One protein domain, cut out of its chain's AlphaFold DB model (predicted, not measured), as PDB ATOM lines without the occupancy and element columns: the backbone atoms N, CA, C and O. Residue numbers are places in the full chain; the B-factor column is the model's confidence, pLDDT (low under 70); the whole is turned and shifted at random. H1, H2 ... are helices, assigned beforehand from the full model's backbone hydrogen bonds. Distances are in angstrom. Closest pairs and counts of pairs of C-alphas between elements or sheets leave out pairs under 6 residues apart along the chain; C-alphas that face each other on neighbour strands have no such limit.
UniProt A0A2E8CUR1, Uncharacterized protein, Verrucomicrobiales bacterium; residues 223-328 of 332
ATOM      1  N   SER A 223     154.289 161.357 196.662       94.00
ATOM      2  CA  SER A 223     153.171 160.627 196.053       94.00
ATOM      3  C   SER A 223     153.056 159.193 196.586       94.00
ATOM      4  O   SER A 223     151.946 158.712 196.796       94.00
ATOM      5  N   ARG A 224     154.182 158.511 196.844       94.12
ATOM      6  CA  ARG A 224     154.191 157.171 197.459       94.12
ATOM      7  C   ARG A 224     153.649 157.184 198.884       94.12
ATOM      8  O   ARG A 224     152.866 156.306 199.226       94.12
ATOM      9  N   ILE A 225     154.025 158.178 199.688       92.06
ATOM     10  CA  ILE A 225     153.501 158.323 201.054       92.06
ATOM     11  C   ILE A 225     151.991 158.531 201.025       92.06
ATOM     12  O   ILE A 225     151.273 157.840 201.740       92.06
ATOM     13  N   VAL A 226     151.506 159.441 200.180       91.50
ATOM     14  CA  VAL A 226     150.068 159.698 200.033       91.50
ATOM     15  C   VAL A 226     149.334 158.423 199.613       91.50
ATOM     16  O   VAL A 226     148.338 158.059 200.229       91.50
ATOM     17  N   ALA A 227     149.865 157.684 198.635       92.19
ATOM     18  CA  ALA A 227     149.282 156.414 198.206       92.19
ATOM     19  C   ALA A 227     149.235 155.368 199.336       92.19
ATOM     20  O   ALA A 227     148.219 154.694 199.497       92.19
ATOM     21  N   MET A 228     150.298 155.254 200.139       91.81
ATOM     22  CA  MET A 228     150.336 154.357 201.300       91.81
ATOM     23  C   MET A 228     149.304 154.762 202.361       91.81
ATOM     24  O   MET A 228     148.589 153.904 202.880       91.81
ATOM     25  N   ILE A 229     149.163 156.059 202.641       88.88
ATOM     26  CA  ILE A 229     148.175 156.569 203.598       88.88
ATOM     27  C   ILE A 229     146.754 156.249 203.133       88.88
ATOM     28  O   ILE A 229     145.966 155.727 203.922       88.88
ATOM     29  N   GLU A 230     146.429 156.514 201.867       88.69
ATOM     30  CA  GLU A 230     145.109 156.201 201.308       88.69
ATOM     31  C   GLU A 230     144.831 154.694 201.326       88.69
ATOM     32  O   GLU A 230     143.772 154.266 201.787       88.69
ATOM     33  N   GLN A 231     145.814 153.867 200.959       90.81
ATOM     34  CA  GLN A 231     145.690 152.414 201.055       90.81
ATOM     35  C   GLN A 231     145.374 151.963 202.491       90.81
ATOM     36  O   GLN A 231     144.464 151.158 202.703       90.81
ATOM     37  N   LYS A 232     146.086 152.490 203.493       88.62
ATOM     38  CA  LYS A 232     145.858 152.142 204.904       88.62
ATOM     39  C   LYS A 232     144.516 152.656 205.421       88.62
ATOM     40  O   LYS A 232     143.850 151.958 206.190       88.62
ATOM     41  N   LYS A 233     144.077 153.841 204.977       85.56
ATOM     42  CA  LYS A 233     142.729 154.356 205.266       85.56
ATOM     43  C   LYS A 233     141.661 153.409 204.721       85.56
ATOM     44  O   LYS A 233     140.718 153.106 205.450       85.56
ATOM     45  N   GLU A 234     141.812 152.922 203.490       86.81
ATOM     46  CA  GLU A 234     140.889 151.964 202.871       86.81
ATOM     47  C   GLU A 234     140.896 150.601 203.569       86.81
ATOM     48  O   GLU A 234     139.832 150.038 203.830       86.81
ATOM     49  N   GLU A 235     142.073 150.069 203.899       88.31
ATOM     50  CA  GLU A 235     142.222 148.805 204.627       88.31
ATOM     51  C   GLU A 235     141.510 148.842 205.979       88.31
ATOM     52  O   GLU A 235     140.788 147.902 206.310       88.31
ATOM     53  N   ALA A 236     141.615 149.958 206.707       85.38
ATOM     54  CA  ALA A 236     140.918 150.164 207.974       85.38
ATOM     55  C   ALA A 236     139.383 150.195 207.838       85.38
ATOM     56  O   ALA A 236     138.678 150.027 208.832       85.38
ATOM     57  N   LEU A 237     138.853 150.418 206.631       86.69
ATOM     58  CA  LEU A 237     137.415 150.385 206.355       86.69
ATOM     59  C   LEU A 237     136.923 148.995 205.936       86.69
ATOM     60  O   LEU A 237     135.722 148.730 206.009       86.69
ATOM     61  N   ARG A 238     137.810 148.091 205.496       87.44
ATOM     62  CA  ARG A 238     137.406 146.777 204.976       87.44
ATOM     63  C   ARG A 238     136.745 145.932 206.063       87.44
ATOM     64  O   ARG A 238     137.304 145.704 207.128       87.44
ATOM     65  N   GLY A 239     135.566 145.398 205.748       82.62
ATOM     66  CA  GLY A 239     134.834 144.485 206.632       82.62
ATOM     67  C   GLY A 239     134.085 145.167 207.779       82.62
ATOM     68  O   GLY A 239     133.471 144.464 208.582       82.62
ATOM     69  N   LEU A 240     134.097 146.502 207.847       87.69
ATOM     70  CA  LEU A 240     133.261 147.261 208.772       87.69
ATOM     71  C   LEU A 240     131.808 147.309 208.283       87.69
ATOM     72  O   LEU A 240     131.524 147.269 207.086       87.69
ATOM     73  N   ASP A 241     130.867 147.416 209.222       90.38
ATOM     74  CA  ASP A 241     129.485 147.742 208.871       90.38
ATOM     75  C   ASP A 241     129.346 149.223 208.462       90.38
ATOM     76  O   ASP A 241     130.204 150.061 208.747       90.38
ATOM     77  N   ARG A 242     128.234 149.578 207.811       84.81
ATOM     78  CA  ARG A 242     128.004 150.929 207.265       84.81
ATOM     79  C   ARG A 242     128.059 152.047 208.319       84.81
ATOM     80  O   ARG A 242     128.412 153.183 207.991       84.81
ATOM     81  N   ASP A 243     127.677 151.764 209.563       85.62
ATOM     82  CA  ASP A 243     127.700 152.754 210.644       85.62
ATOM     83  C   ASP A 243     129.113 152.906 211.218       85.62
ATOM     84  O   ASP A 243     129.540 154.022 211.529       85.62
ATOM     85  N   GLN A 244     129.862 151.807 211.305       85.50
ATOM     86  CA  GLN A 244     131.275 151.789 211.663       85.50
ATOM     87  C   GLN A 244     132.120 152.509 210.611       85.50
ATOM     88  O   GLN A 244     132.887 153.395 210.976       85.50
ATOM     89  N   GLU A 245     131.914 152.245 209.320       82.75
ATOM     90  CA  GLU A 245     132.588 152.955 208.223       82.75
ATOM     91  C   GLU A 245     132.405 154.473 208.330       82.75
ATOM     92  O   GLU A 245     133.367 155.236 208.228       82.75
ATOM     93  N   ARG A 246     131.170 154.935 208.580       81.75
ATOM     94  CA  ARG A 246     130.873 156.368 208.745       81.75
ATOM     95  C   ARG A 246     131.635 156.984 209.916       81.75
ATOM     96  O   ARG A 246     132.128 158.104 209.792       81.75
ATOM     97  N   ARG A 247     131.734 156.272 211.042       83.38
ATOM     98  CA  ARG A 247     132.485 156.729 212.223       83.38
ATOM     99  C   ARG A 247     133.986 156.753 211.949       83.38
ATOM    100  O   ARG A 247     134.630 157.752 212.253       83.38
ATOM    101  N   THR A 248     134.522 155.698 211.337       81.50
ATOM    102  CA  THR A 248     135.948 155.573 211.016       81.50
ATOM    103  C   THR A 248     136.392 156.653 210.035       81.50
ATOM    104  O   THR A 248     137.354 157.356 210.328       81.50
ATOM    105  N   ARG A 249     135.639 156.897 208.952       80.06
ATOM    106  CA  ARG A 249     135.905 158.020 208.030       80.06
ATOM    107  C   ARG A 249     135.832 159.374 208.730       80.06
ATOM    108  O   ARG A 249     136.682 160.231 208.526       80.06
ATOM    109  N   GLY A 250     134.836 159.560 209.599       78.75
ATOM    110  CA  GLY A 250     134.717 160.777 210.403       78.75
ATOM    111  C   GLY A 250     135.927 161.018 211.312       78.75
ATOM    112  O   GLY A 250     136.310 162.166 211.515       78.75
ATOM    113  N   ASN A 251     136.543 159.955 211.834       79.00
ATOM    114  CA  ASN A 251     137.755 160.039 212.647       79.00
ATOM    115  C   ASN A 251     139.015 160.258 211.796       79.00
ATOM    116  O   ASN A 251     139.841 161.085 212.171       79.00
ATOM    117  N   GLN A 252     139.134 159.584 210.647       75.81
ATOM    118  CA  GLN A 252     140.231 159.777 209.689       75.81
ATOM    119  C   GLN A 252     140.280 161.231 209.193       75.81
ATOM    120  O   GLN A 252     141.327 161.863 209.245       75.81
ATOM    121  N   ASN A 253     139.132 161.816 208.846       70.31
ATOM    122  CA  ASN A 253     139.052 163.209 208.386       70.31
ATOM    123  C   ASN A 253     139.319 164.240 209.499       70.31
ATOM    124  O   ASN A 253     139.517 165.419 209.220       70.31
ATOM    125  N   ARG A 254     139.286 163.827 210.774       67.69
ATOM    126  CA  ARG A 254     139.627 164.673 211.933       67.69
ATOM    127  C   ARG A 254     141.095 164.565 212.333       67.69
ATOM    128  O   ARG A 254     141.511 165.252 213.268       67.69
ATOM    129  N   GLN A 255     141.867 163.708 211.671       64.88
ATOM    130  CA  GLN A 255     143.282 163.513 211.941       64.88
ATOM    131  C   GLN A 255     144.061 164.723 211.394       64.88
ATOM    132  O   GLN A 255     144.505 164.747 210.254       64.88
ATOM    133  N   GLY A 256     144.136 165.785 212.200       59.12
ATOM    134  CA  GLY A 256     144.852 167.015 211.858       59.12
ATOM    135  C   GLY A 256     146.378 166.861 211.876       59.12
ATOM    136  O   GLY A 256     146.920 165.824 212.257       59.12
ATOM    137  N   GLY A 257     147.077 167.933 211.498       65.19
ATOM    138  CA  GLY A 257     148.537 167.958 211.390       65.19
ATOM    139  C   GLY A 257     149.032 167.417 210.047       65.19
ATOM    140  O   GLY A 257     148.314 167.458 209.053       65.19
ATOM    141  N   MET A 258     150.256 166.888 210.031       63.22
ATOM    142  CA  MET A 258     150.951 166.456 208.812       63.22
ATOM    143  C   MET A 258     150.202 165.369 208.009       63.22
ATOM    144  O   MET A 258     150.348 165.287 206.797       63.22
ATOM    145  N   MET A 259     149.359 164.561 208.661       65.44
ATOM    146  CA  MET A 259     148.521 163.561 207.980       65.44
ATOM    147  C   MET A 259     147.368 164.181 207.179       65.44
ATOM    148  O   MET A 259     146.905 163.566 206.223       65.44
ATOM    149  N   GLY A 260     146.918 165.386 207.546       63.19
ATOM    150  CA  GLY A 260     145.893 166.122 206.804       63.19
ATOM    151  C   GLY A 260     146.437 166.782 205.534       63.19
ATOM    152  O   GLY A 260     145.738 166.830 204.533       63.19
ATOM    153  N   GLU A 261     147.698 167.226 205.544       62.41
ATOM    154  CA  GLU A 261     148.394 167.765 204.354       62.41
ATOM    155  C   GLU A 261     148.719 166.682 203.309       62.41
ATOM    156  O   GLU A 261     149.065 166.982 202.166       62.41
ATOM    157  N   LEU A 262     148.621 165.415 203.715       68.31
ATOM    158  CA  LEU A 262     148.828 164.231 202.885       68.31
ATOM    159  C   LEU A 262     147.502 163.555 202.506       68.31
ATOM    160  O   LEU A 262     147.500 162.386 202.121       68.31
ATOM    161  N   ASP A 263     146.378 164.265 202.632       81.19
ATOM    162  CA  ASP A 263     145.104 163.808 202.089       81.19
ATOM    163  C   ASP A 263     145.200 163.656 200.566       81.19
ATOM    164  O   ASP A 263     145.702 164.550 199.883       81.19
ATOM    165  N   GLY A 264     144.755 162.515 200.030       82.88
ATOM    166  CA  GLY A 264     144.944 162.191 198.616       82.88
ATOM    167  C   GLY A 264     144.339 163.215 197.657       82.88
ATOM    168  O   GLY A 264     144.995 163.614 196.691       82.88
ATOM    169  N   ASP A 265     143.122 163.678 197.944       85.19
ATOM    170  CA  ASP A 265     142.412 164.619 197.079       85.19
ATOM    171  C   ASP A 265     143.052 166.013 197.147       85.19
ATOM    172  O   ASP A 265     143.320 166.619 196.104       85.19
ATOM    173  N   ASP A 266     143.366 166.503 198.353       86.62
ATOM    174  CA  ASP A 266     144.050 167.792 198.542       86.62
ATOM    175  C   ASP A 266     145.462 167.774 197.936       86.62
ATOM    176  O   ASP A 266     145.873 168.715 197.248       86.62
ATOM    177  N   TYR A 267     146.185 166.661 198.089       89.81
ATOM    178  CA  TYR A 267     147.504 166.486 197.494       89.81
ATOM    179  C   TYR A 267     147.450 166.580 195.967       89.81
ATOM    180  O   TYR A 267     148.259 167.292 195.371       89.81
ATOM    181  N   ILE A 268     146.498 165.904 195.316       90.44
ATOM    182  CA  ILE A 268     146.356 165.934 193.853       90.44
ATOM    183  C   ILE A 268     145.898 167.313 193.369       90.44
ATOM    184  O   ILE A 268     146.409 167.802 192.359       90.44
ATOM    185  N   ALA A 269     144.948 167.937 194.068       89.38
ATOM    186  CA  ALA A 269     144.360 169.206 193.654       89.38
ATOM    187  C   ALA A 269     145.290 170.404 193.890       89.38
ATOM    188  O   ALA A 269     145.310 171.324 193.071       89.38
ATOM    189  N   ARG A 270     146.080 170.393 194.975       89.12
ATOM    190  CA  ARG A 270     146.840 171.566 195.439       89.12
ATOM    191  C   ARG A 270     148.335 171.339 195.521       89.12
ATOM    192  O   ARG A 270     149.109 172.090 194.922       89.12
ATOM    193  N   THR A 271     148.757 170.317 196.254       91.00
ATOM    194  CA  THR A 271     150.179 170.116 196.561       91.00
ATOM    195  C   THR A 271     150.965 169.715 195.316       91.00
ATOM    196  O   THR A 271     151.974 170.340 194.992       91.00
ATOM    197  N   LEU A 272     150.488 168.734 194.552       93.06
ATOM    198  CA  LEU A 272     151.167 168.230 193.363       93.06
ATOM    199  C   LEU A 272     151.333 169.305 192.267       93.06
ATOM    200  O   LEU A 272     152.451 169.434 191.752       93.06
ATOM    201  N   PRO A 273     150.310 170.113 191.915       94.56
ATOM    202  CA  PRO A 273     150.490 171.247 191.012       94.56
ATOM    203  C   PRO A 273     151.552 172.237 191.499       94.56
ATOM    204  O   PRO A 273     152.407 172.631 190.709       94.56
ATOM    205  N   ARG A 274     151.571 172.575 192.797       95.12
ATOM    206  CA  ARG A 274     152.589 173.468 193.377       95.12
ATOM    207  C   ARG A 274     154.000 172.888 193.315       95.12
ATOM    208  O   ARG A 274     154.937 173.617 193.002       95.12
ATOM    209  N   LEU A 275     154.170 171.587 193.548       95.81
ATOM    210  CA  LEU A 275     155.475 170.925 193.409       95.81
ATOM    211  C   LEU A 275     155.968 170.950 191.959       95.81
ATOM    212  O   LEU A 275     157.135 171.245 191.704       95.81
ATOM    213  N   ARG A 276     155.078 170.665 190.998       96.44
ATOM    214  CA  ARG A 276     155.402 170.746 189.565       96.44
ATOM    215  C   ARG A 276     155.776 172.169 189.172       96.44
ATOM    216  O   ARG A 276     156.775 172.360 188.482       96.44
ATOM    217  N   TRP A 277     155.014 173.151 189.649       96.75
ATOM    218  CA  TRP A 277     155.297 174.568 189.458       96.75
ATOM    219  C   TRP A 277     156.676 174.959 189.992       96.75
ATOM    220  O   TRP A 277     157.500 175.487 189.246       96.75
ATOM    221  N   ALA A 278     156.978 174.611 191.244       96.81
ATOM    222  CA  ALA A 278     158.264 174.895 191.870       96.81
ATOM    223  C   ALA A 278     159.441 174.230 191.133       96.81
ATOM    224  O   ALA A 278     160.474 174.873 190.942       96.81
ATOM    225  N   LYS A 279     159.271 172.994 190.638       97.31
ATOM    226  CA  LYS A 279     160.250 172.334 189.759       97.31
ATOM    227  C   LYS A 279     160.522 173.162 188.502       97.31
ATOM    228  O   LYS A 279     161.679 173.405 188.174       97.31
ATOM    229  N   MET A 280     159.474 173.588 187.793       96.88
ATOM    230  CA  MET A 280     159.629 174.372 186.561       96.88
ATOM    231  C   MET A 280     160.234 175.751 186.832       96.88
ATOM    232  O   MET A 280     161.037 176.234 186.036       96.88
ATOM    233  N   ARG A 281     159.916 176.358 187.978       96.06
ATOM    234  CA  ARG A 281     160.549 177.601 188.420       96.06
ATOM    235  C   ARG A 281     162.045 177.417 188.666       96.06
ATOM    236  O   ARG A 281     162.833 178.215 188.174       96.06
ATOM    237  N   ASP A 282     162.453 176.361 189.367       96.06
ATOM    238  CA  ASP A 282     163.879 176.071 189.561       96.06
ATOM    239  C   ASP A 282     164.573 175.741 188.232       96.06
ATOM    240  O   ASP A 282     165.723 176.130 188.029       96.06
ATOM    241  N   GLN A 283     163.876 175.090 187.295       95.44
ATOM    242  CA  GLN A 283     164.386 174.886 185.941       95.44
ATOM    243  C   GLN A 283     164.662 176.225 185.252       95.44
ATOM    244  O   GLN A 283     165.757 176.422 184.732       95.44
ATOM    245  N   PHE A 284     163.699 177.145 185.296       95.44
ATOM    246  CA  PHE A 284     163.808 178.477 184.708       95.44
ATOM    247  C   PHE A 284     164.930 179.312 185.340       95.44
ATOM    248  O   PHE A 284     165.689 179.963 184.628       95.44
ATOM    249  N   LEU A 285     165.048 179.290 186.670       93.62
ATOM    250  CA  LEU A 285     165.979 180.149 187.403       93.62
ATOM    251  C   LEU A 285     167.415 179.616 187.442       93.62
ATOM    252  O   LEU A 285     168.347 180.419 187.471       93.62
ATOM    253  N   HIS A 286     167.602 178.294 187.472       93.94
ATOM    254  CA  HIS A 286     168.897 177.692 187.810       93.94
ATOM    255  C   HIS A 286     169.450 176.715 186.765       93.94
ATOM    256  O   HIS A 286     170.627 176.371 186.852       93.94
ATOM    257  N   VAL A 287     168.646 176.243 185.805       93.00
ATOM    258  CA  VAL A 287     169.057 175.149 184.899       93.00
ATOM    259  C   VAL A 287     168.996 175.549 183.427       93.00
ATOM    260  O   VAL A 287     170.026 175.595 182.760       93.00
ATOM    261  N   ASP A 288     167.799 175.809 182.906       92.50
ATOM    262  CA  ASP A 288     167.547 176.159 181.509       92.50
ATOM    263  C   ASP A 288     166.352 177.113 181.441       92.50
ATOM    264  O   ASP A 288     165.191 176.711 181.566       92.50
ATOM    265  N   GLU A 289     166.661 178.390 181.229       92.88
ATOM    266  CA  GLU A 289     165.686 179.475 181.197       92.88
ATOM    267  C   GLU A 289     164.658 179.294 180.071       92.88
ATOM    268  O   GLU A 289     163.455 179.450 180.280       92.88
ATOM    269  N   VAL A 290     165.098 178.909 178.871       93.38
ATOM    270  CA  VAL A 290     164.209 178.797 177.705       93.38
ATOM    271  C   VAL A 290     163.268 177.612 177.872       93.38
ATOM    272  O   VAL A 290     162.058 177.727 177.647       93.38
ATOM    273  N   MET A 291     163.812 176.464 178.279       93.75
ATOM    274  CA  MET A 291     163.008 175.270 178.504       93.75
ATOM    275  C   MET A 291     162.064 175.457 179.696       93.75
ATOM    276  O   MET A 291     160.889 175.100 179.590       93.75
ATOM    277  N   GLY A 292     162.544 176.066 180.784       93.56
ATOM    278  CA  GLY A 292     161.748 176.395 181.963       93.56
ATOM    279  C   GLY A 292     160.585 177.325 181.627       93.56
ATOM    280  O   GLY A 292     159.440 176.984 181.906       93.56
ATOM    281  N   ALA A 293     160.833 178.436 180.927       94.94
ATOM    282  CA  ALA A 293     159.784 179.380 180.535       94.94
ATOM    283  C   ALA A 293     158.715 178.727 179.648       94.94
ATOM    284  O   ALA A 293     157.518 178.950 179.834       94.94
ATOM    285  N   LYS A 294     159.134 177.882 178.697       95.81
ATOM    286  CA  LYS A 294     158.209 177.136 177.836       95.81
ATOM    287  C   LYS A 294     157.361 176.145 178.637       95.81
ATOM    288  O   LYS A 294     156.159 176.051 178.399       95.81
ATOM    289  N   ALA A 295     157.970 175.415 179.572       95.81
ATOM    290  CA  ALA A 295     157.260 174.482 180.440       95.81
ATOM    291  C   ALA A 295     156.256 175.213 181.347       95.81
ATOM    292  O   ALA A 295     155.095 174.815 181.411       95.81
ATOM    293  N   MET A 296     156.671 176.327 181.960       96.44
ATOM    294  CA  MET A 296     155.815 177.169 182.800       96.44
ATOM    295  C   MET A 296     154.626 177.733 182.017       96.44
ATOM    296  O   MET A 296     153.497 177.641 182.489       96.44
ATOM    297  N   LEU A 297     154.846 178.251 180.803       95.12
ATOM    298  CA  LEU A 297     153.767 178.764 179.954       95.12
ATOM    299  C   LEU A 297     152.729 177.680 179.635       95.12
ATOM    300  O   LEU A 297     151.533 177.918 179.791       95.12
ATOM    301  N   ASN A 298     153.181 176.493 179.215       96.00
ATOM    302  CA  ASN A 298     152.285 175.370 178.933       96.00
ATOM    303  C   ASN A 298     151.495 174.967 180.186       96.00
ATOM    304  O   ASN A 298     150.285 174.776 180.120       96.00
ATOM    305  N   PHE A 299     152.160 174.895 181.341       95.69
ATOM    306  CA  PHE A 299     151.513 174.531 182.596       95.69
ATOM    307  C   PHE A 299     150.444 175.544 183.021       95.69
ATOM    308  O   PHE A 299     149.345 175.148 183.400       95.69
ATOM    309  N   VAL A 300     150.718 176.848 182.917       94.94
ATOM    310  CA  VAL A 300     149.728 177.896 183.217       94.94
ATOM    311  C   VAL A 300     148.524 177.797 182.277       94.94
ATOM    312  O   VAL A 300     147.389 177.945 182.724       94.94
ATOM    313  N   GLN A 301     148.744 177.506 180.989       93.62
ATOM    314  CA  GLN A 301     147.652 177.295 180.030       93.62
ATOM    315  C   GLN A 301     146.777 176.093 180.409       93.62
ATOM    316  O   GLN A 301     145.554 176.181 180.321       93.62
ATOM    317  N   GLU A 302     147.385 174.994 180.857       93.56
ATOM    318  CA  GLU A 302     146.671 173.796 181.314       93.56
ATOM    319  C   GLU A 302     145.913 174.021 182.631       93.56
ATOM    320  O   GLU A 302     144.829 173.472 182.818       93.56
ATOM    321  N   GLN A 303     146.461 174.831 183.541       90.94
ATOM    322  CA  GLN A 303     145.894 175.078 184.872       90.94
ATOM    323  C   GLN A 303     144.990 176.317 184.942       90.94
ATOM    324  O   GLN A 303     144.553 176.683 186.028       90.94
ATOM    325  N   ILE A 304     144.661 176.961 183.820       86.75
ATOM    326  CA  ILE A 304     143.941 178.247 183.821       86.75
ATOM    327  C   ILE A 304     142.536 178.174 184.444       86.75
ATOM    328  O   ILE A 304     142.022 179.174 184.937       86.75
ATOM    329  N   THR A 305     141.908 176.997 184.418       86.81
ATOM    330  CA  THR A 305     140.591 176.734 185.020       86.81
ATOM    331  C   THR A 305     140.674 176.107 186.415       86.81
ATOM    332  O   THR A 305     139.637 175.891 187.041       86.81
ATOM    333  N   ASN A 306     141.880 175.796 186.897       88.44
ATOM    334  CA  ASN A 306     142.123 175.274 188.239       88.44
ATOM    335  C   ASN A 306     142.010 176.412 189.275       88.44
ATOM    336  O   ASN A 306     142.283 177.570 188.961       88.44
ATOM    337  N   GLU A 307     141.660 176.087 190.522       89.50
ATOM    338  CA  GLU A 307     141.646 177.038 191.643       89.50
ATOM    339  C   GLU A 307     142.998 177.745 191.865       89.50
ATOM    340  O   GLU A 307     143.019 178.888 192.313       89.50
ATOM    341  N   LEU A 308     144.120 177.109 191.503       90.88
ATOM    342  CA  LEU A 308     145.469 177.685 191.592       90.88
ATOM    343  C   LEU A 308     145.928 178.405 190.310       90.88
ATOM    344  O   LEU A 308     147.039 178.931 190.261       90.88
ATOM    345  N   GLY A 309     145.102 178.441 189.257       89.81
ATOM    346  CA  GLY A 309     145.487 178.990 187.953       89.81
ATOM    347  C   GLY A 309     145.903 180.461 188.004       89.81
ATOM    348  O   GLY A 309     146.887 180.852 187.376       89.81
ATOM    349  N   GLU A 310     145.191 181.269 188.795       92.44
ATOM    350  CA  GLU A 310     145.506 182.688 188.992       92.44
ATOM    351  C   GLU A 310     146.849 182.887 189.720       92.44
ATOM    352  O   GLU A 310     147.636 183.748 189.325       92.44
ATOM    353  N   GLU A 311     147.145 182.060 190.733       94.06
ATOM    354  CA  GLU A 311     148.423 182.071 191.464       94.06
ATOM    355  C   GLU A 311     149.591 181.839 190.492       94.06
ATOM    356  O   GLU A 311     150.499 182.670 190.395       94.06
ATOM    357  N   PHE A 312     149.520 180.765 189.697       94.94
ATOM    358  CA  PHE A 312     150.569 180.417 188.735       94.94
ATOM    359  C   PHE A 312     150.719 181.461 187.624       94.94
ATOM    360  O   PHE A 312     151.841 181.806 187.246       94.94
ATOM    361  N   PHE A 313     149.611 182.003 187.109       94.44
ATOM    362  CA  PHE A 313     149.646 183.049 186.087       94.44
ATOM    363  C   PHE A 313     150.343 184.319 186.586       94.44
ATOM    364  O   PHE A 313     151.187 184.885 185.880       94.44
ATOM    365  N   ASN A 314     150.002 184.761 187.798       94.62
ATOM    366  CA  ASN A 314     150.568 185.964 188.396       94.62
ATOM    367  C   ASN A 314     152.065 185.793 188.675       94.62
ATOM    368  O   ASN A 314     152.848 186.678 188.322       94.62
ATOM    369  N   GLU A 315     152.483 184.651 189.232       94.56
ATOM    370  CA  GLU A 315     153.902 184.372 189.478       94.56
ATOM    371  C   GLU A 315     154.696 184.297 188.165       94.56
ATOM    372  O   GLU A 315     155.741 184.937 188.043       94.56
ATOM    373  N   PHE A 316     154.181 183.599 187.145       94.94
ATOM    374  CA  PHE A 316     154.846 183.519 185.841       94.94
ATOM    375  C   PHE A 316     155.034 184.894 185.201       94.94
ATOM    376  O   PHE A 316     156.125 185.246 184.750       94.94
ATOM    377  N   SER A 317     153.958 185.682 185.179       93.06
ATOM    378  CA  SER A 317     153.969 187.028 184.613       93.06
ATOM    379  C   SER A 317     154.955 187.929 185.358       93.06
ATOM    380  O   SER A 317     155.668 188.710 184.728       93.06
ATOM    381  N   GLY A 318     155.032 187.800 186.687       92.81
ATOM    382  CA  GLY A 318     156.021 188.479 187.523       92.81
ATOM    383  C   GLY A 318     157.455 188.138 187.118       92.81
ATOM    384  O   GLY A 318     158.219 189.042 186.784       92.81
ATOM    385  N   LEU A 319     157.790 186.847 187.043       91.69
ATOM    386  CA  LEU A 319     159.136 186.367 186.703       91.69
ATOM    387  C   LEU A 319     159.623 186.871 185.336       91.69
ATOM    388  O   LEU A 319     160.760 187.330 185.205       91.69
ATOM    389  N   ILE A 320     158.757 186.835 184.318       92.12
ATOM    390  CA  ILE A 320     159.095 187.331 182.975       92.12
ATOM    391  C   ILE A 320     159.312 188.852 182.983       92.12
ATOM    392  O   ILE A 320     160.235 189.359 182.337       92.12
ATOM    393  N   ASN A 321     158.489 189.598 183.725       89.50
ATOM    394  CA  ASN A 321     158.627 191.049 183.827       89.50
ATOM    395  C   ASN A 321     159.908 191.462 184.560       89.50
ATOM    396  O   ASN A 321     160.594 192.375 184.095       89.50
ATOM    397  N   GLU A 322     160.248 190.788 185.661       87.88
ATOM    398  CA  GLU A 322     161.463 191.049 186.439       87.88
ATOM    399  C   GLU A 322     162.723 190.879 185.587       87.88
ATOM    400  O   GLU A 322     163.575 191.773 185.566       87.88
ATOM    401  N   LYS A 323     162.797 189.794 184.805       81.00
ATOM    402  CA  LYS A 323     163.890 189.550 183.853       81.00
ATOM    403  C   LYS A 323     164.019 190.670 182.826       81.00
ATOM    404  O   LYS A 323     165.104 191.230 182.673       81.00
ATOM    405  N   ARG A 324     162.903 191.085 182.214       72.38
ATOM    406  CA  ARG A 324     162.888 192.193 181.244       72.38
ATOM    407  C   ARG A 324     163.427 193.495 181.845       72.38
ATOM    408  O   ARG A 324     164.154 194.232 181.186       72.38
ATOM    409  N   THR A 325     163.082 193.798 183.097       70.62
ATOM    410  CA  THR A 325     163.594 194.994 183.789       70.62
ATOM    411  C   THR A 325     165.047 194.874 184.251       70.62
ATOM    412  O   THR A 325     165.744 195.887 184.292       70.62
ATOM    413  N   GLY A 326     165.517 193.669 184.584       61.56
ATOM    414  CA  GLY A 326     166.915 193.405 184.931       61.56
ATOM    415  C   GLY A 326     167.856 193.587 183.738       61.56
ATOM    416  O   GLY A 326     168.899 194.218 183.878       61.56
ATOM    417  N   GLU A 327     167.446 193.129 182.553       56.38
ATOM    418  CA  GLU A 327     168.194 193.326 181.305       56.38
ATOM    419  C   GLU A 327     168.280 194.805 180.899       56.38
ATOM    420  O   GLU A 327     169.349 195.270 180.512       56.38
ATOM    421  N   SER A 328     167.205 195.588 181.064       47.91
ATOM    422  CA  SER A 328     167.239 197.034 180.782       47.91
ATOM    423  C   SER A 328     168.184 197.826 181.690       47.91
ATOM    424  O   SER A 328     168.704 198.844 181.253       47.91
TER     425      SER A 328
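AT A GLANCE: This is residues 223 to 328 of the 332 residues of an uncharacterized protein of Verrucomicrobiales bacterium (UniProt A0A2E8CUR1). A long rod, with H1 and H2 at one end and, at the other, H3, H4 and H5 in an up-and-down bundle, each running against the one before; H3 reaches H1, and residues 321 to 328 of H5 stick out. The 106 printed residues, all helix in class, are only just loose, close to extended: radius of gyration of the C-alphas 19.4 A, spans 67 by 24 by 23 A.

IN THESE COORDINATES: H1, residues 223 to 235, begins at C-alpha 223 (153.171, 160.627, 196.053). H2 is residues 242 to 252. H3, residues 264 to 287, 30.6 A long, has a kink of 35 degrees near residue 271. H4 is residues 289 to 302. H5, residues 309 to 328, 29.2 A long, ends at C-alpha 328 (167.239, 197.034, 180.782).

HOW THE PARTS SIT: H1 touches H3 with residues 226 to 230 alone, closest C-alphas Val 226 and Gly 264, 5.9 A. H2 touches no helix. Hairpins: H3 and H4, closest C-alphas Phe 284 and Gly 292, 4.0 A; H4 and H5, Val 300 and Phe 313, 5.9 A. Every O i to N i+4 pair is within hydrogen-bond range except in H3, 18 of 20.

THE WHOLE: The printed part has no cut. The link H2 to H3 is long. pLDDT is under 70 at residues 254 to 262 and 326 to 328.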